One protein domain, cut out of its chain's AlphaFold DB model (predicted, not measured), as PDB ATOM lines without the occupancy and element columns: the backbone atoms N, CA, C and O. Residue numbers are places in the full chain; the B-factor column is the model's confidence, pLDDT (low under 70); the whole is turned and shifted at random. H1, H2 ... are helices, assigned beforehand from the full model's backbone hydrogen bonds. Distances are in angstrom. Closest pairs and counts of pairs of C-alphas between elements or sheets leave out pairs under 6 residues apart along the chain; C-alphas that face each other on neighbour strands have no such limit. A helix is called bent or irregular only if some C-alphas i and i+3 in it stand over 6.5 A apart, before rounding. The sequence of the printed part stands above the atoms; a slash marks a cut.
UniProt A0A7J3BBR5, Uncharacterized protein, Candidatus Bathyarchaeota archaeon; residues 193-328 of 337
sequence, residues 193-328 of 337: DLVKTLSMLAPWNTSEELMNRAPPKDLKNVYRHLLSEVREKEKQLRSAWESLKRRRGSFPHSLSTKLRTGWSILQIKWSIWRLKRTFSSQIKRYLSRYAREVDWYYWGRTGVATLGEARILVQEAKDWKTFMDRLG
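Overview. This is residues 193 to 328 of the 337 residues of an uncharacterized protein of Candidatus Bathyarchaeota archaeon (UniProt A0A7J3BBR5). A long helical hairpin of H3 and H4 makes the longest axis, and two short helices pack along one side of it, H1 on H4 and H2 on H3. H4 runs on well beyond its contact with H3, and after it the chain folds back into H5, which touches no helix and stands largely free as an arm. The printed part has 136 residues with five named helices, in the order H1, H2, H3, H4, H5, and no named strand; its class is all helix. The whole is only just loose, close to extended, with a radius of gyration of the C-alphas of 21.3 A, and its outline is a rod spanning 77 by 30 by 24 A.

Along the chain. The longest helix is H4, residues 255 to 299, which measures 64.9 A from its first C-alpha at (118.045, 171.341, 68.351) to its last at (168.752, 145.805, 37.005). H3, residues 217 to 249, comes before it and is 49.6 A long. H3 is irregular, with C-alphas 218 and 221 standing 7.5 A apart, and it has a kink of 28 degrees near residue 224. H1, residues 193 to 201, begins with C-alpha 193 at (149.838, 151.627, 33.441) and is 12.7 A long. H2, residues 207 to 211, has five residues and measures 6.0 A. H5, residues 308 to 326, is 27.7 A long and ends with C-alpha 326 at (152.882, 175.150, 40.751).

Arrangement. H3 and H4 form a helical hairpin and touch, with 17 pairs of C-alphas within 8 A. Their closest C-alphas are those of Leu 237 and Ile 265, 6.2 A apart. The two helices run opposite ways at a shallow tilt of 15 degrees, and H4 touches H3 with its residues 258 to 279 alone. Farther along H4, residues 280 to 287 alone touch H1, where the closest C-alphas are those of Leu 201 and Ser 280, 6.4 A apart. H1 and H4 run opposite ways at a shallow tilt of 24 degrees. H1 and H3 are near each other, with 5 pairs of C-alphas within 10 A. H2 touches H3 at residues 227 to 234 of H3 alone, and the closest C-alphas, those of Ser 207 and Arg 231, are 5.9 A apart. H1 and H2 are close but not clearly touching; their closest C-alphas, those of Met 200 and Leu 210, are 7.5 A apart. H2 and H4 are apart. H5 is apart from H1, H2, H3 and H4, and its centre is the farthest from the mean of the C-alphas, at 20.1 A, while the centre of H4 is the nearest, at 4.8 A. In H1, H2 and H4 every pair of O i and N i+4 is within hydrogen-bond range; in H3 26 of 29 such pairs are, and in H5 14 of 15.

Size, cuts and confidence. The two C-alphas farthest apart are those of Pro 252 and Thr 302, 77.4 A. Residues 249 to 256 stand free, as do residues 296 to 309, of which 296 to 299 belong to H4, and residues 314 to 328, of which 314 to 326 belong to H5. Without these stretches the body of 99 residues spans 58 by 26 by 18 A. The printed part has no cut, and no link is long: those from H1 to H2, H2 to H3 and H3 to H4 are tight, with 5 residues each, and the link from H4 to H5 is short, with 8. The mean pLDDT of the printed part is 75.1. Confidence is under 70 at residue 194, residues 250 to 253 and residues 291 to 328, and H5 has a mean pLDDT of 43.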
ATOM      1  N   ASP A 193     150.169 152.026  32.073       70.12
ATOM      2  CA  ASP A 193     149.838 151.627  33.441       70.12
ATOM      3  C   ASP A 193     150.331 152.623  34.500       70.12
ATOM      4  O   ASP A 193     149.622 152.880  35.475       70.12
ATOM      5  N   LEU A 194     151.502 153.238  34.319       69.75
ATOM      6  CA  LEU A 194     151.997 154.285  35.212       69.75
ATOM      7  C   LEU A 194     151.146 155.552  35.082       69.75
ATOM      8  O   LEU A 194     150.753 156.118  36.101       69.75
ATOM      9  N   VAL A 195     150.796 155.954  33.856       72.19
ATOM     10  CA  VAL A 195     149.898 157.098  33.609       72.19
ATOM     11  C   VAL A 195     148.537 156.864  34.268       72.19
ATOM     12  O   VAL A 195     148.063 157.715  35.021       72.19
ATOM     13  N   LYS A 196     147.942 155.680  34.066       79.69
ATOM     14  CA  LYS A 196     146.695 155.251  34.724       79.69
ATOM     15  C   LYS A 196     146.825 155.251  36.245       79.69
ATOM     16  O   LYS A 196     145.920 155.682  36.951       79.69
ATOM     17  N   THR A 197     147.957 154.800  36.779       77.31
ATOM     18  CA  THR A 197     148.182 154.776  38.230       77.31
ATOM     19  C   THR A 197     148.282 156.178  38.824       77.31
ATOM     20  O   THR A 197     147.672 156.459  39.857       77.31
ATOM     21  N   LEU A 198     149.030 157.067  38.174       74.75
ATOM     22  CA  LEU A 198     149.193 158.453  38.607       74.75
ATOM     23  C   LEU A 198     147.885 159.236  38.478       74.75
ATOM     24  O   LEU A 198     147.546 160.003  39.381       74.75
ATOM     25  N   SER A 199     147.099 158.990  37.427       81.38
ATOM     26  CA  SER A 199     145.786 159.619  37.278       81.38
ATOM     27  C   SER A 199     144.823 159.209  38.396       81.38
ATOM     28  O   SER A 199     144.007 160.020  38.816       81.38
ATOM     29  N   MET A 200     144.946 158.009  38.976       84.44
ATOM     30  CA  MET A 200     144.167 157.626  40.164       84.44
ATOM     31  C   MET A 200     144.598 158.344  41.452       84.44
ATOM     32  O   MET A 200     143.801 158.436  42.386       84.44
ATOM     33  N   LEU A 201     145.835 158.848  41.527       80.56
ATOM     34  CA  LEU A 201     146.306 159.666  42.652       80.56
ATOM     35  C   LEU A 201     145.895 161.133  42.541       80.56
ATOM     36  O   LEU A 201     145.904 161.825  43.560       80.56
ATOM     37  N   ALA A 202     145.547 161.600  41.339       83.75
ATOM     38  CA  ALA A 202     145.061 162.958  41.153       83.75
ATOM     39  C   ALA A 202     143.819 163.199  42.034       83.75
ATOM     40  O   ALA A 202     142.993 162.285  42.175       83.75
ATOM     41  N   PRO A 203     143.651 164.398  42.618       86.81
ATOM     42  CA  PRO A 203     142.472 164.730  43.408       86.81
ATOM     43  C   PRO A 203     141.175 164.400  42.661       86.81
ATOM     44  O   PRO A 203     141.103 164.482  41.434       86.81
ATOM     45  N   TRP A 204     140.161 163.979  43.407       90.19
ATOM     46  CA  TRP A 204     138.814 163.753  42.895       90.19
ATOM     47  C   TRP A 204     137.790 164.129  43.959       90.19
ATOM     48  O   TRP A 204     138.002 163.906  45.163       90.19
ATOM     49  N   ASN A 205     136.681 164.701  43.512       88.56
ATOM     50  CA  ASN A 205     135.617 165.226  44.356       88.56
ATOM     51  C   ASN A 205     134.425 164.276  44.434       88.56
ATOM     52  O   ASN A 205     133.800 164.200  45.491       88.56
ATOM     53  N   THR A 206     134.161 163.521  43.365       91.06
ATOM     54  CA  THR A 206     132.998 162.632  43.252       91.06
ATOM     55  C   THR A 206     133.385 161.229  42.785       91.06
ATOM     56  O   THR A 206     134.427 161.017  42.155       91.06
ATOM     57  N   SER A 207     132.526 160.248  43.061       91.06
ATOM     58  CA  SER A 207     132.669 158.898  42.507       91.06
ATOM     59  C   SER A 207     132.500 158.839  40.985       91.06
ATOM     60  O   SER A 207     132.976 157.891  40.365       91.06
ATOM     61  N   GLU A 208     131.858 159.830  40.364       92.75
ATOM     62  CA  GLU A 208     131.723 159.939  38.904       92.75
ATOM     63  C   GLU A 208     133.050 160.320  38.244       92.75
ATOM     64  O   GLU A 208     133.478 159.647  37.307       92.75
ATOM     65  N   GLU A 209     133.752 161.320  38.792       90.44
ATOM     66  CA  GLU A 209     135.114 161.670  38.361       90.44
ATOM     67  C   GLU A 209     136.059 160.477  38.482       90.44
ATOM     68  O   GLU A 209     136.913 160.269  37.619       90.44
ATOM     69  N   LEU A 210     135.905 159.700  39.560       90.12
ATOM     70  CA  LEU A 210     136.688 158.494  39.758       90.12
ATOM     71  C   LEU A 210     136.324 157.459  38.693       90.12
ATOM     72  O   LEU A 210     137.219 157.072  37.961       90.12
ATOM     73  N   MET A 211     135.043 157.095  38.535       92.00
ATOM     74  CA  MET A 211     134.548 156.077  37.587       92.00
ATOM     75  C   MET A 211     135.091 156.243  36.161       92.00
ATOM     76  O   MET A 211     135.366 155.239  35.507       92.00
ATOM     77  N   ASN A 212     135.265 157.482  35.701       91.81
ATOM     78  CA  ASN A 212     135.786 157.783  34.367       91.81
ATOM     79  C   ASN A 212     137.289 157.477  34.205       91.81
ATOM     80  O   ASN A 212     137.824 157.552  33.100       91.81
ATOM     81  N   ARG A 213     137.990 157.110  35.284       91.38
ATOM     82  CA  ARG A 213     139.398 156.698  35.275       91.38
ATOM     83  C   ARG A 213     139.506 155.182  35.107       91.38
ATOM     84  O   ARG A 213     138.853 154.408  35.809       91.38
ATOM     85  N   ALA A 214     140.381 154.752  34.200       90.44
ATOM     86  CA  ALA A 214     140.692 153.343  33.988       90.44
ATOM     87  C   ALA A 214     141.804 152.887  34.954       90.44
ATOM     88  O   ALA A 214     142.926 153.389  34.850       90.44
ATOM     89  N   PRO A 215     141.549 151.939  35.879       89.31
ATOM     90  CA  PRO A 215     142.593 151.428  36.758       89.31
ATOM     91  C   PRO A 215     143.545 150.483  35.998       89.31
ATOM     92  O   PRO A 215     143.107 149.779  35.081       89.31
ATOM     93  N   PRO A 216     144.818 150.376  36.419       86.56
ATOM     94  CA  PRO A 216     145.705 149.289  36.011       86.56
ATOM     95  C   PRO A 216     145.086 147.920  36.311       86.56
ATOM     96  O   PRO A 216     144.317 147.770  37.271       86.56
ATOM     97  N   LYS A 217     145.464 146.900  35.530       87.12
ATOM     98  CA  LYS A 217     144.915 145.534  35.635       87.12
ATOM     99  C   LYS A 217     144.966 144.993  37.070       87.12
ATOM    100  O   LYS A 217     143.960 144.490  37.567       87.12
ATOM    101  N   ASP A 218     146.088 145.195  37.753       84.56
ATOM    102  CA  ASP A 218     146.332 144.709  39.118       84.56
ATOM    103  C   ASP A 218     145.521 145.437  40.196       84.56
ATOM    104  O   ASP A 218     145.264 144.892  41.269       84.56
ATOM    105  N   LEU A 219     145.103 146.676  39.927       88.56
ATOM    106  CA  LEU A 219     144.343 147.496  40.869       88.56
ATOM    107  C   LEU A 219     142.837 147.442  40.613       88.56
ATOM    108  O   LEU A 219     142.070 147.987  41.402       88.56
ATOM    109  N   LYS A 220     142.386 146.739  39.567       92.75
ATOM    110  CA  LYS A 220     140.980 146.701  39.138       92.75
ATOM    111  C   LYS A 220     140.014 146.283  40.252       92.75
ATOM    112  O   LYS A 220     138.958 146.890  40.401       92.75
ATOM    113  N   ASN A 221     140.362 145.269  41.045       92.50
ATOM    114  CA  ASN A 221     139.490 144.774  42.120       92.50
ATOM    115  C   ASN A 221     139.442 145.737  43.311       92.50
ATOM    116  O   ASN A 221     138.359 146.076  43.782       92.50
ATOM    117  N   VAL A 222     140.609 146.230  43.736       90.56
ATOM    118  CA  VAL A 222     140.737 147.238  44.800       90.56
ATOM    119  C   VAL A 222     139.954 148.501  44.435       90.56
ATOM    120  O   VAL A 222     139.189 149.029  45.237       90.56
ATOM    121  N   TYR A 223     140.096 148.938  43.187       91.81
ATOM    122  CA  TYR A 223     139.422 150.099  42.633       91.81
ATOM    123  C   TYR A 223     137.896 149.944  42.597       91.81
ATOM    124  O   TYR A 223     137.179 150.835  43.047       91.81
ATOM    125  N   ARG A 224     137.378 148.803  42.118       93.75
ATOM    126  CA  ARG A 224     135.929 148.525  42.102       93.75
ATOM    127  C   ARG A 224     135.322 148.544  43.503       93.75
ATOM    128  O   ARG A 224     134.245 149.105  43.686       93.75
ATOM    129  N   HIS A 225     136.009 147.939  44.470       93.56
ATOM    130  CA  HIS A 225     135.549 147.908  45.853       93.56
ATOM    131  C   HIS A 225     135.462 149.324  46.437       93.56
ATOM    132  O   HIS A 225     134.395 149.724  46.899       93.56
ATOM    133  N   LEU A 226     136.530 150.116  46.295       92.88
ATOM    134  CA  LEU A 226     136.532 151.521  46.703       92.88
ATOM    135  C   LEU A 226     135.395 152.310  46.047       92.88
ATOM    136  O   LEU A 226     134.680 153.038  46.730       92.88
ATOM    137  N   LEU A 227     135.231 152.181  44.727       93.88
ATOM    138  CA  LEU A 227     134.216 152.921  43.982       93.88
ATOM    139  C   LEU A 227     132.810 152.610  44.510       93.88
ATOM    140  O   LEU A 227     131.990 153.517  44.648       93.88
ATOM    141  N   SER A 228     132.547 151.346  44.853       95.12
ATOM    142  CA  SER A 228     131.280 150.939  45.460       95.12
ATOM    143  C   SER A 228     131.068 151.558  46.843       95.12
ATOM    144  O   SER A 228     129.977 152.052  47.128       95.12
ATOM    145  N   GLU A 229     132.089 151.557  47.703       94.88
ATOM    146  CA  GLU A 229     131.976 152.127  49.052       94.88
ATOM    147  C   GLU A 229     131.790 153.648  49.022       94.88
ATOM    148  O   GLU A 229     130.953 154.192  49.745       94.88
ATOM    149  N   VAL A 230     132.531 154.345  48.156       92.19
ATOM    150  CA  VAL A 230     132.424 155.801  47.992       92.19
ATOM    151  C   VAL A 230     131.028 156.180  47.503       92.19
ATOM    152  O   VAL A 230     130.418 157.079  48.079       92.19
ATOM    153  N   ARG A 231     130.479 155.465  46.511       95.50
ATOM    154  CA  ARG A 231     129.110 155.694  46.015       95.50
ATOM    155  C   ARG A 231     128.057 155.548  47.097       95.50
ATOM    156  O   ARG A 231     127.159 156.384  47.198       95.50
ATOM    157  N   GLU A 232     128.168 154.502  47.908       95.50
ATOM    158  CA  GLU A 232     127.227 154.265  48.999       95.50
ATOM    159  C   GLU A 232     127.311 155.389  50.042       95.50
ATOM    160  O   GLU A 232     126.290 155.926  50.477       95.50
ATOM    161  N   LYS A 233     128.522 155.850  50.378       92.75
ATOM    162  CA  LYS A 233     128.710 156.990  51.288       92.75
ATOM    163  C   LYS A 233     128.206 158.309  50.705       92.75
ATOM    164  O   LYS A 233     127.594 159.090  51.429       92.75
ATOM    165  N   GLU A 234     128.391 158.555  49.413       92.94
ATOM    166  CA  GLU A 234     127.831 159.726  48.726       92.94
ATOM    167  C   GLU A 234     126.299 159.695  48.686       92.94
ATOM    168  O   GLU A 234     125.651 160.727  48.870       92.94
ATOM    169  N   LYS A 235     125.694 158.516  48.495       95.50
ATOM    170  CA  LYS A 235     124.240 158.326  48.594       95.50
ATOM    171  C   LYS A 235     123.739 158.636  50.007       95.50
ATOM    172  O   LYS A 235     122.809 159.423  50.155       95.50
ATOM    173  N   GLN A 236     124.395 158.097  51.039       94.44
ATOM    174  CA  GLN A 236     124.083 158.390  52.446       94.44
ATOM    175  C   GLN A 236     124.202 159.890  52.751       94.44
ATOM    176  O   GLN A 236     123.332 160.462  53.410       94.44
ATOM    177  N   LEU A 237     125.245 160.542  52.227       92.44
ATOM    178  CA  LEU A 237     125.469 161.976  52.379       92.44
ATOM    179  C   LEU A 237     124.333 162.792  51.745       92.44
ATOM    180  O   LEU A 237     123.807 163.693  52.397       92.44
ATOM    181  N   ARG A 238     123.925 162.459  50.511       94.19
ATOM    182  CA  ARG A 238     122.798 163.109  49.818       94.19
ATOM    183  C   ARG A 238     121.495 162.979  50.610       94.19
ATOM    184  O   ARG A 238     120.864 163.994  50.899       94.19
ATOM    185  N   SER A 239     121.154 161.772  51.064       93.50
ATOM    186  CA  SER A 239     119.955 161.537  51.883       93.50
ATOM    187  C   SER A 239     119.975 162.318  53.205       93.50
ATOM    188  O   SER A 239     118.957 162.876  53.620       93.50
ATOM    189  N   ALA A 240     121.134 162.400  53.872       91.00
ATOM    190  CA  ALA A 240     121.289 163.164  55.112       91.00
ATOM    191  C   ALA A 240     121.099 164.675  54.886       91.00
ATOM    192  O   ALA A 240     120.415 165.336  55.673       91.00
ATOM    193  N   TRP A 241     121.642 165.211  53.787       91.88
ATOM    194  CA  TRP A 241     121.444 166.605  53.388       91.88
ATOM    195  C   TRP A 241     119.990 166.923  53.050       91.88
ATOM    196  O   TRP A 241     119.474 167.948  53.497       91.88
ATOM    197  N   GLU A 242     119.305 166.052  52.312       92.69
ATOM    198  CA  GLU A 242     117.881 166.232  52.021       92.69
ATOM    199  C   GLU A 242     117.033 166.229  53.294       92.69
ATOM    200  O   GLU A 242     116.156 167.081  53.446       92.69
ATOM    201  N   SER A 243     117.317 165.324  54.236       89.19
ATOM    202  CA  SER A 243     116.632 165.298  55.534       89.19
ATOM    203  C   SER A 243     116.840 166.605  56.301       89.19
ATOM    204  O   SER A 243     115.885 167.168  56.837       89.19
ATOM    205  N   LEU A 244     118.069 167.132  56.303       87.88
ATOM    206  CA  LEU A 244     118.388 168.418  56.923       87.88
ATOM    207  C   LEU A 244     117.640 169.578  56.241       87.88
ATOM    208  O   LEU A 244     117.100 170.445  56.927       87.88
ATOM    209  N   LYS A 245     117.565 169.575  54.902       89.12
ATOM    210  CA  LYS A 245     116.874 170.602  54.106       89.12
ATOM    211  C   LYS A 245     115.367 170.600  54.366       89.12
ATOM    212  O   LYS A 245     114.814 171.660  54.647       89.12
ATOM    213  N   ARG A 246     114.718 169.425  54.357       87.75
ATOM    214  CA  ARG A 246     113.277 169.277  54.660       87.75
ATOM    215  C   ARG A 246     112.933 169.786  56.065       87.75
ATOM    216  O   ARG A 246     111.874 170.364  56.267       87.75
ATOM    217  N   ARG A 247     113.853 169.635  57.022       81.69
ATOM    218  CA  ARG A 247     113.691 170.083  58.418       81.69
ATOM    219  C   ARG A 247     114.035 171.559  58.653       81.69
ATOM    220  O   ARG A 247     113.855 172.047  59.764       81.69
ATOM    221  N   ARG A 248     114.553 172.284  57.655       79.50
ATOM    222  CA  ARG A 248     114.896 173.711  57.802       79.50
ATOM    223  C   ARG A 248     113.649 174.606  57.847       79.50
ATOM    224  O   ARG A 248     113.734 175.688  58.412       79.50
ATOM    225  N   GLY A 249     112.524 174.143  57.294       76.75
ATOM    226  CA  GLY A 249     111.253 174.876  57.240       76.75
ATOM    227  C   GLY A 249     110.287 174.637  58.408       76.75
ATOM    228  O   GLY A 249     109.276 175.322  58.476       76.75
ATOM    229  N   SER A 250     110.566 173.701  59.325       63.94
ATOM    230  CA  SER A 250     109.694 173.416  60.475       63.94
ATOM    231  C   SER A 250     110.303 173.918  61.791       63.94
ATOM    232  O   SER A 250     111.353 173.455  62.246       63.94
ATOM    233  N   PHE A 251     109.636 174.887  62.419       66.12
ATOM    234  CA  PHE A 251     109.919 175.373  63.774       66.12
ATOM    235  C   PHE A 251     108.776 174.922  64.707       66.12
ATOM    236  O   PHE A 251     107.634 174.960  64.253       66.12
ATOM    237  N   PRO A 252     109.006 174.509  65.972       62.25
ATOM    238  CA  PRO A 252     110.256 174.223  66.667       62.25
ATOM    239  C   PRO A 252     110.458 172.700  66.787       62.25
ATOM    240  O   PRO A 252     109.885 172.036  67.651       62.25
ATOM    241  N   HIS A 253     111.295 172.110  65.935       56.84
ATOM    242  CA  HIS A 253     111.796 170.751  66.163       56.84
ATOM    243  C   HIS A 253     113.220 170.765  66.711       56.84
ATOM    244  O   HIS A 253     114.040 171.613  66.353       56.84
ATOM    245  N   SER A 254     113.462 169.822  67.629       76.31
ATOM    246  CA  SER A 254     114.537 169.845  68.616       76.31
ATOM    247  C   SER A 254     115.912 170.121  68.003       76.31
ATOM    248  O   SER A 254     116.358 169.461  67.057       76.31
ATOM    249  N   LEU A 255     116.627 171.075  68.602       82.75
ATOM    250  CA  LEU A 255     118.045 171.341  68.351       82.75
ATOM    251  C   LEU A 255     118.870 170.039  68.330       82.75
ATOM    252  O   LEU A 255     119.747 169.870  67.483       82.75
ATOM    253  N   SER A 256     118.514 169.078  69.193       86.75
ATOM    254  CA  SER A 256     119.149 167.759  69.269       86.75
ATOM    255  C   SER A 256     119.099 166.981  67.952       86.75
ATOM    256  O   SER A 256     120.079 166.332  67.588       86.75
ATOM    257  N   THR A 257     118.015 167.083  67.179       84.81
ATOM    258  CA  THR A 257     117.914 166.363  65.904       84.81
ATOM    259  C   THR A 257     118.789 166.997  64.826       84.81
ATOM    260  O   THR A 257     119.452 166.278  64.079       84.81
ATOM    261  N   LYS A 258     118.864 168.336  64.781       84.75
ATOM    262  CA  LYS A 258     119.772 169.059  63.871       84.75
ATOM    263  C   LYS A 258     121.233 168.718  64.165       84.75
ATOM    264  O   LYS A 258     121.985 168.428  63.236       84.75
ATOM    265  N   LEU A 259     121.607 168.677  65.447       88.50
ATOM    266  CA  LEU A 259     122.945 168.270  65.882       88.50
ATOM    267  C   LEU A 259     123.249 166.820  65.486       88.50
ATOM    268  O   LEU A 259     124.310 166.557  64.926       88.50
ATOM    269  N   ARG A 260     122.304 165.888  65.680       88.69
ATOM    270  CA  ARG A 260     122.477 164.478  65.288       88.69
ATOM    271  C   ARG A 260     122.661 164.309  63.777       88.69
ATOM    272  O   ARG A 260     123.524 163.544  63.350       88.69
ATOM    273  N   THR A 261     121.891 165.030  62.957       87.38
ATOM    274  CA  THR A 261     122.057 165.007  61.492       87.38
ATOM    275  C   THR A 261     123.381 165.642  61.066       87.38
ATOM    276  O   THR A 261     124.080 165.069  60.233       87.38
ATOM    277  N   GLY A 262     123.766 166.774  61.664       89.88
ATOM    278  CA  GLY A 262     125.064 167.410  61.418       89.88
ATOM    279  C   GLY A 262     126.238 166.490  61.763       89.88
ATOM    280  O   GLY A 262     127.159 166.333  60.962       89.88
ATOM    281  N   TRP A 263     126.160 165.800  62.903       92.38
ATOM    282  CA  TRP A 263     127.141 164.797  63.312       92.38
ATOM    283  C   TRP A 263     127.225 163.627  62.325       92.38
ATOM    284  O   TRP A 263     128.321 163.248  61.918       92.38
ATOM    285  N   SER A 264     126.083 163.105  61.863       90.31
ATOM    286  CA  SER A 264     126.041 162.045  60.844       90.31
ATOM    287  C   SER A 264     126.719 162.473  59.532       90.31
ATOM    288  O   SER A 264     127.546 161.742  58.988       90.31
ATOM    289  N   ILE A 265     126.464 163.701  59.062       91.50
ATOM    290  CA  ILE A 265     127.130 164.267  57.876       91.50
ATOM    291  C   ILE A 265     128.653 164.314  58.071       91.50
ATOM    292  O   ILE A 265     129.399 163.921  57.171       91.50
ATOM    293  N   LEU A 266     129.125 164.765  59.239       93.44
ATOM    294  CA  LEU A 266     130.555 164.797  59.562       93.44
ATOM    295  C   LEU A 266     131.167 163.390  59.592       93.44
ATOM    296  O   LEU A 266     132.226 163.181  59.002       93.44
ATOM    297  N   GLN A 267     130.484 162.412  60.193       93.38
ATOM    298  CA  GLN A 267     130.927 161.013  60.218       93.38
ATOM    299  C   GLN A 267     131.027 160.407  58.809       93.38
ATOM    300  O   GLN A 267     131.995 159.703  58.501       93.38
ATOM    301  N   ILE A 268     130.065 160.698  57.926       89.62
ATOM    302  CA  ILE A 268     130.092 160.237  56.530       89.62
ATOM    303  C   ILE A 268     131.259 160.886  55.776       89.62
ATOM    304  O   ILE A 268     132.031 160.178  55.125       89.62
ATOM    305  N   LYS A 269     131.452 162.206  55.912       91.56
ATOM    306  CA  LYS A 269     132.593 162.918  55.307       91.56
ATOM    307  C   LYS A 269     133.935 162.361  55.789       91.56
ATOM    308  O   LYS A 269     134.823 162.118  54.973       91.56
ATOM    309  N   TRP A 270     134.067 162.105  57.089       94.00
ATOM    310  CA  TRP A 270     135.263 161.493  57.669       94.00
ATOM    311  C   TRP A 270     135.512 160.081  57.123       94.00
ATOM    312  O   TRP A 270     136.649 159.728  56.809       94.00
ATOM    313  N   SER A 271     134.450 159.294  56.924       91.94
ATOM    314  CA  SER A 271     134.543 157.962  56.315       91.94
ATOM    315  C   SER A 271     135.059 158.033  54.873       91.94
ATOM    316  O   SER A 271     135.992 157.313  54.530       91.94
ATOM    317  N   ILE A 272     134.524 158.944  54.047       89.50
ATOM    318  CA  ILE A 272     135.007 159.171  52.670       89.50
ATOM    319  C   ILE A 272     136.482 159.593  52.678       89.50
ATOM    320  O   ILE A 272     137.283 159.062  51.909       89.50
ATOM    321  N   TRP A 273     136.867 160.511  53.570       93.62
ATOM    322  CA  TRP A 273     138.263 160.930  53.718       93.62
ATOM    323  C   TRP A 273     139.186 159.759  54.090       93.62
ATOM    324  O   TRP A 273     140.263 159.603  53.507       93.62
ATOM    325  N   ARG A 274     138.755 158.890  55.012       94.56
ATOM    326  CA  ARG A 274     139.511 157.694  55.405       94.56
ATOM    327  C   ARG A 274     139.673 156.721  54.234       94.56
ATOM    328  O   ARG A 274     140.776 156.216  54.035       94.56
ATOM    329  N   LEU A 275     138.622 156.501  53.441       91.12
ATOM    330  CA  LEU A 275     138.675 155.670  52.232       91.12
ATOM    331  C   LEU A 275     139.669 156.223  51.206       91.12
ATOM    332  O   LEU A 275     140.538 155.480  50.744       91.12
ATOM    333  N   LYS A 276     139.618 157.536  50.932       89.75
ATOM    334  CA  LYS A 276     140.591 158.230  50.068       89.75
ATOM    335  C   LYS A 276     142.023 157.965  50.527       89.75
ATOM    336  O   LYS A 276     142.859 157.523  49.740       89.75
ATOM    337  N   ARG A 277     142.296 158.161  51.819       91.31
ATOM    338  CA  ARG A 277     143.628 157.951  52.404       91.31
ATOM    339  C   ARG A 277     144.106 156.501  52.276       91.31
ATOM    340  O   ARG A 277     145.268 156.279  51.926       91.31
ATOM    341  N   THR A 278     143.242 155.525  52.550       91.38
ATOM    342  CA  THR A 278     143.572 154.095  52.426       91.38
ATOM    343  C   THR A 278     143.888 153.724  50.981       91.38
ATOM    344  O   THR A 278     144.914 153.092  50.725       91.38
ATOM    345  N   PHE A 279     143.073 154.182  50.031       90.19
ATOM    346  CA  PHE A 279     143.305 153.926  48.615       90.19
ATOM    347  C   PHE A 279     144.603 154.558  48.112       90.19
ATOM    348  O   PHE A 279     145.415 153.880  47.486       90.19
ATOM    349  N   SER A 280     144.878 155.820  48.464       86.12
ATOM    350  CA  SER A 280     146.159 156.456  48.129       86.12
ATOM    351  C   SER A 280     147.353 155.691  48.706       86.12
ATOM    352  O   SER A 280     148.396 155.612  48.064       86.12
ATOM    353  N   SER A 281     147.220 155.105  49.901       89.25
ATOM    354  CA  SER A 281     148.257 154.245  50.488       89.25
ATOM    355  C   SER A 281     148.472 152.966  49.671       89.25
ATOM    356  O   SER A 281     149.614 152.600  49.394       89.25
ATOM    357  N   GLN A 282     147.396 152.314  49.222       89.56
ATOM    358  CA  GLN A 282     147.479 151.129  48.363       89.56
ATOM    359  C   GLN A 282     148.108 151.448  47.004       89.56
ATOM    360  O   GLN A 282     148.999 150.718  46.577       89.56
ATOM    361  N   ILE A 283     147.730 152.564  46.372       81.19
ATOM    362  CA  ILE A 283     148.364 153.006  45.124       81.19
ATOM    363  C   ILE A 283     149.849 153.299  45.346       81.19
ATOM    364  O   ILE A 283     150.673 152.856  44.557       81.19
ATOM    365  N   LYS A 284     150.224 153.982  46.434       83.44
ATOM    366  CA  LYS A 284     151.642 154.221  46.754       83.44
ATOM    367  C   LYS A 284     152.414 152.916  46.924       83.44
ATOM    368  O   LYS A 284     153.508 152.800  46.391       83.44
ATOM    369  N   ARG A 285     151.844 151.913  47.604       85.81
ATOM    370  CA  ARG A 285     152.458 150.577  47.721       85.81
ATOM    371  C   ARG A 285     152.595 149.890  46.368       85.81
ATOM    372  O   ARG A 285     153.636 149.290  46.116       85.81
ATOM    373  N   TYR A 286     151.577 149.990  45.514       82.38
ATOM    374  CA  TYR A 286     151.632 149.483  44.148       82.38
ATOM    375  C   TYR A 286     152.731 150.180  43.349       82.38
ATOM    376  O   TYR A 286     153.568 149.494  42.791       82.38
ATOM    377  N   LEU A 287     152.816 151.513  43.387       76.94
ATOM    378  CA  LEU A 287     153.887 152.276  42.741       76.94
ATOM    379  C   LEU A 287     155.265 151.902  43.284       76.94
ATOM    380  O   LEU A 287     156.195 151.754  42.508       76.94
ATOM    381  N   SER A 288     155.414 151.687  44.593       76.31
ATOM    382  CA  SER A 288     156.675 151.208  45.172       76.31
ATOM    383  C   SER A 288     156.999 149.766  44.781       76.31
ATOM    384  O   SER A 288     158.168 149.399  44.714       76.31
ATOM    385  N   ARG A 289     155.997 148.907  44.562       78.94
ATOM    386  CA  ARG A 289     156.207 147.555  44.029       78.94
ATOM    387  C   ARG A 289     156.573 147.619  42.551       78.94
ATOM    388  O   ARG A 289     157.578 147.040  42.196       78.94
ATOM    389  N   TYR A 290     155.839 148.384  41.752       71.06
ATOM    390  CA  TYR A 290     156.102 148.618  40.338       71.06
ATOM    391  C   TYR A 290     157.487 149.230  40.130       71.06
ATOM    392  O   TYR A 290     158.241 148.736  39.313       71.06
ATOM    393  N   ALA A 291     157.877 150.230  40.924       66.69
ATOM    394  CA  ALA A 291     159.226 150.788  40.903       66.69
ATOM    395  C   ALA A 291     160.276 149.724  41.236       66.69
ATOM    396  O   ALA A 291     161.272 149.639  40.541       66.69
ATOM    397  N   ARG A 292     160.029 148.856  42.228       64.50
ATOM    398  CA  ARG A 292     160.928 147.736  42.552       64.50
ATOM    399  C   ARG A 292     160.938 146.634  41.502       64.50
ATOM    400  O   ARG A 292     161.976 146.027  41.324       64.50
ATOM    401  N   GLU A 293     159.824 146.341  40.846       61.09
ATOM    402  CA  GLU A 293     159.716 145.343  39.778       61.09
ATOM    403  C   GLU A 293     160.347 145.872  38.496       61.09
ATOM    404  O   GLU A 293     161.044 145.134  37.823       61.09
ATOM    405  N   VAL A 294     160.184 147.158  38.189       56.03
ATOM    406  CA  VAL A 294     160.926 147.857  37.137       56.03
ATOM    407  C   VAL A 294     162.403 147.947  37.520       56.03
ATOM    408  O   VAL A 294     163.266 147.718  36.688       56.03
ATOM    409  N   ASP A 295     162.757 148.189  38.772       49.38
ATOM    410  CA  ASP A 295     164.164 148.165  39.149       49.38
ATOM    411  C   ASP A 295     164.725 146.735  39.076       49.38
ATOM    412  O   ASP A 295     165.792 146.508  38.524       49.38
ATOM    413  N   TRP A 296     163.992 145.729  39.536       42.75
ATOM    414  CA  TRP A 296     164.432 144.335  39.549       42.75
ATOM    415  C   TRP A 296     164.461 143.709  38.152       42.75
ATOM    416  O   TRP A 296     165.436 143.065  37.786       42.75
ATOM    417  N   TYR A 297     163.439 143.933  37.331       42.12
ATOM    418  CA  TYR A 297     163.376 143.431  35.959       42.12
ATOM    419  C   TYR A 297     164.438 144.090  35.076       42.12
ATOM    420  O   TYR A 297     164.959 143.458  34.161       42.12
ATOM    421  N   TYR A 298     164.794 145.346  35.364       43.91
ATOM    422  CA  TYR A 298     165.750 146.081  34.546       43.91
ATOM    423  C   TYR A 298     167.184 146.127  35.101       43.91
ATOM    424  O   TYR A 298     168.085 146.443  34.331       43.91
ATOM    425  N   TRP A 299     167.417 145.811  36.379       43.16
ATOM    426  CA  TRP A 299     168.752 145.805  37.005       43.16
ATOM    427  C   TRP A 299     169.123 144.466  37.663       43.16
ATOM    428  O   TRP A 299     170.278 144.241  38.000       43.16
ATOM    429  N   GLY A 300     168.175 143.545  37.848       35.53
ATOM    430  CA  GLY A 300     168.371 142.315  38.621       35.53
ATOM    431  C   GLY A 300     169.133 141.193  37.913       35.53
ATOM    432  O   GLY A 300     169.410 140.179  38.548       35.53
ATOM    433  N   ARG A 301     169.493 141.341  36.627       37.50
ATOM    434  CA  ARG A 301     170.236 140.306  35.877       37.50
ATOM    435  C   ARG A 301     171.686 140.665  35.538       37.50
ATOM    436  O   ARG A 301     172.434 139.782  35.136       37.50
ATOM    437  N   THR A 302     172.114 141.907  35.751       35.78
ATOM    438  CA  THR A 302     173.511 142.335  35.590       35.78
ATOM    439  C   THR A 302     173.954 143.023  36.876       35.78
ATOM    440  O   THR A 302     173.507 144.115  37.205       35.78
ATOM    441  N   GLY A 303     174.763 142.317  37.668       38.44
ATOM    442  CA  GLY A 303     175.129 142.728  39.021       38.44
ATOM    443  C   GLY A 303     175.787 144.112  39.128       38.44
ATOM    444  O   GLY A 303     176.501 144.544  38.226       38.44
ATOM    445  N   VAL A 304     175.620 144.691  40.330       40.97
ATOM    446  CA  VAL A 304     176.285 145.876  40.933       40.97
ATOM    447  C   VAL A 304     175.671 147.247  40.586       40.97
ATOM    448  O   VAL A 304     175.424 147.536  39.424       40.97
ATOM    449  N   ALA A 305     175.523 148.232  41.485       47.16
ATOM    450  CA  ALA A 305     175.252 148.329  42.929       47.16
ATOM    451  C   ALA A 305     174.974 149.820  43.230       47.16
ATOM    452  O   ALA A 305     175.770 150.674  42.850       47.16
ATOM    453  N   THR A 306     173.875 150.130  43.929       46.06
ATOM    454  CA  THR A 306     173.801 150.975  45.150       46.06
ATOM    455  C   THR A 306     172.427 151.641  45.335       46.06
ATOM    456  O   THR A 306     171.833 152.213  44.428       46.06
ATOM    457  N   LEU A 307     171.967 151.636  46.592       41.34
ATOM    458  CA  LEU A 307     170.777 152.321  47.130       41.34
ATOM    459  C   LEU A 307     170.775 153.858  46.952       41.34
ATOM    460  O   LEU A 307     169.771 154.506  47.251       41.34
ATOM    461  N   GLY A 308     171.885 154.450  46.498       39.81
ATOM    462  CA  GLY A 308     172.049 155.898  46.344       39.81
ATOM    463  C   GLY A 308     171.188 156.499  45.230       39.81
ATOM    464  O   GLY A 308     170.675 157.603  45.384       39.81
ATOM    465  N   GLU A 309     170.944 155.753  44.151       41.25
ATOM    466  CA  GLU A 309     170.219 156.258  42.973       41.25
ATOM    467  C   GLU A 309     168.691 156.182  43.134       41.25
ATOM    468  O   GLU A 309     167.962 157.025  42.611       41.25
ATOM    469  N   ALA A 310     168.201 155.268  43.980       40.22
ATOM    470  CA  ALA A 310     166.793 155.211  44.374       40.22
ATOM    471  C   ALA A 310     166.353 156.457  45.171       40.22
ATOM    472  O   ALA A 310     165.195 156.864  45.105       40.22
ATOM    473  N   ARG A 311     167.272 157.109  45.903       43.41
ATOM    474  CA  ARG A 311     166.982 158.380  46.592       43.41
ATOM    475  C   ARG A 311     166.814 159.548  45.620       43.41
ATOM    476  O   ARG A 311     165.986 160.409  45.896       43.41
ATOM    477  N   ILE A 312     167.542 159.553  44.502       41.53
ATOM    478  CA  ILE A 312     167.455 160.597  43.469       41.53
ATOM    479  C   ILE A 312     166.100 160.512  42.758       41.53
ATOM    480  O   ILE A 312     165.394 161.508  42.702       41.53
ATOM    481  N   LEU A 313     165.652 159.313  42.375       39.09
ATOM    482  CA  LEU A 313     164.329 159.116  41.761       39.09
ATOM    483  C   LEU A 313     163.160 159.423  42.723       39.09
ATOM    484  O   LEU A 313     162.112 159.914  42.306       39.09
ATOM    485  N   VAL A 314     163.325 159.181  44.031       44.41
ATOM    486  CA  VAL A 314     162.345 159.592  45.059       44.41
ATOM    487  C   VAL A 314     162.352 161.109  45.278       44.41
ATOM    488  O   VAL A 314     161.300 161.677  45.575       44.41
ATOM    489  N   GLN A 315     163.505 161.765  45.143       43.78
ATOM    490  CA  GLN A 315     163.615 163.220  45.211       43.78
ATOM    491  C   GLN A 315     163.002 163.871  43.963       43.78
ATOM    492  O   GLN A 315     162.175 164.761  44.102       43.78
ATOM    493  N   GLU A 316     163.240 163.323  42.776       41.38
ATOM    494  CA  GLU A 316     162.643 163.779  41.515       41.38
ATOM    495  C   GLU A 316     161.123 163.546  41.463       41.38
ATOM    496  O   GLU A 316     160.383 164.375  40.946       41.38
ATOM    497  N   ALA A 317     160.605 162.478  42.082       43.03
ATOM    498  CA  ALA A 317     159.162 162.298  42.264       43.03
ATOM    499  C   ALA A 317     158.546 163.330  43.233       43.03
ATOM    500  O   ALA A 317     157.358 163.651  43.125       43.03
ATOM    501  N   LYS A 318     159.331 163.861  44.183       46.69
ATOM    502  CA  LYS A 318     158.925 165.007  45.013       46.69
ATOM    503  C   LYS A 318     159.036 166.317  44.237       46.69
ATOM    504  O   LYS A 318     158.156 167.152  44.385       46.69
ATOM    505  N   ASP A 319     160.038 166.474  43.381       47.59
ATOM    506  CA  ASP A 319     160.218 167.675  42.560       47.59
ATOM    507  C   ASP A 319     159.158 167.758  41.449       47.59
ATOM    508  O   ASP A 319     158.617 168.830  41.190       47.59
ATOM    509  N   TRP A 320     158.730 166.619  40.894       42.28
ATOM    510  CA  TRP A 320     157.550 166.503  40.030       42.28
ATOM    511  C   TRP A 320     156.261 166.876  40.767       42.28
ATOM    512  O   TRP A 320     155.379 167.521  40.206       42.28
ATOM    513  N   LYS A 321     156.151 166.521  42.053       46.16
ATOM    514  CA  LYS A 321     155.041 166.967  42.900       46.16
ATOM    515  C   LYS A 321     155.079 168.489  43.103       46.16
ATOM    516  O   LYS A 321     154.050 169.125  42.936       46.16
ATOM    517  N   THR A 322     156.254 169.073  43.343       46.47
ATOM    518  CA  THR A 322     156.459 170.533  43.422       46.47
ATOM    519  C   THR A 322     156.121 171.239  42.104       46.47
ATOM    520  O   THR A 322     155.546 172.326  42.110       46.47
ATOM    521  N   PHE A 323     156.446 170.627  40.964       39.44
ATOM    522  CA  PHE A 323     156.080 171.115  39.635       39.44
ATOM    523  C   PHE A 323     154.560 171.082  39.414       39.44
ATOM    524  O   PHE A 323     153.978 172.077  38.989       39.44
ATOM    525  N   MET A 324     153.898 169.981  39.781       42.81
ATOM    526  CA  MET A 324     152.437 169.854  39.722       42.81
ATOM    527  C   MET A 324     151.720 170.814  40.685       42.81
ATOM    528  O   MET A 324     150.671 171.345  40.334       42.81
ATOM    529  N   ASP A 325     152.297 171.089  41.859       49.84
ATOM    530  CA  ASP A 325     151.755 172.043  42.835       49.84
ATOM    531  C   ASP A 325     151.829 173.501  42.316       49.84
ATOM    532  O   ASP A 325     150.967 174.312  42.645       49.84
ATOM    533  N   ARG A 326     152.792 173.835  41.436       40.44
ATOM    534  CA  ARG A 326     152.882 175.150  40.751       40.44
ATOM    535  C   ARG A 326     151.871 175.329  39.617       40.44
ATOM    536  O   ARG A 326     151.543 176.459  39.265       40.44
ATOM    537  N   LEU A 327     151.389 174.225  39.053       36.97
ATOM    538  CA  LEU A 327     150.365 174.200  38.004       36.97
ATOM    539  C   LEU A 327     148.936 174.165  38.573       36.97
ATOM    540  O   LEU A 327     147.970 174.129  37.811       36.97
ATOM    541  N   GLY A 328     148.789 174.168  39.903       44.06
ATOM    542  CA  GLY A 328     147.501 174.314  40.569       44.06
ATOM    543  C   GLY A 328     146.884 175.710  40.357       44.06
ATOM    544  O   GLY A 328     147.613 176.680  40.150       44.06
TER     545      GLY A 328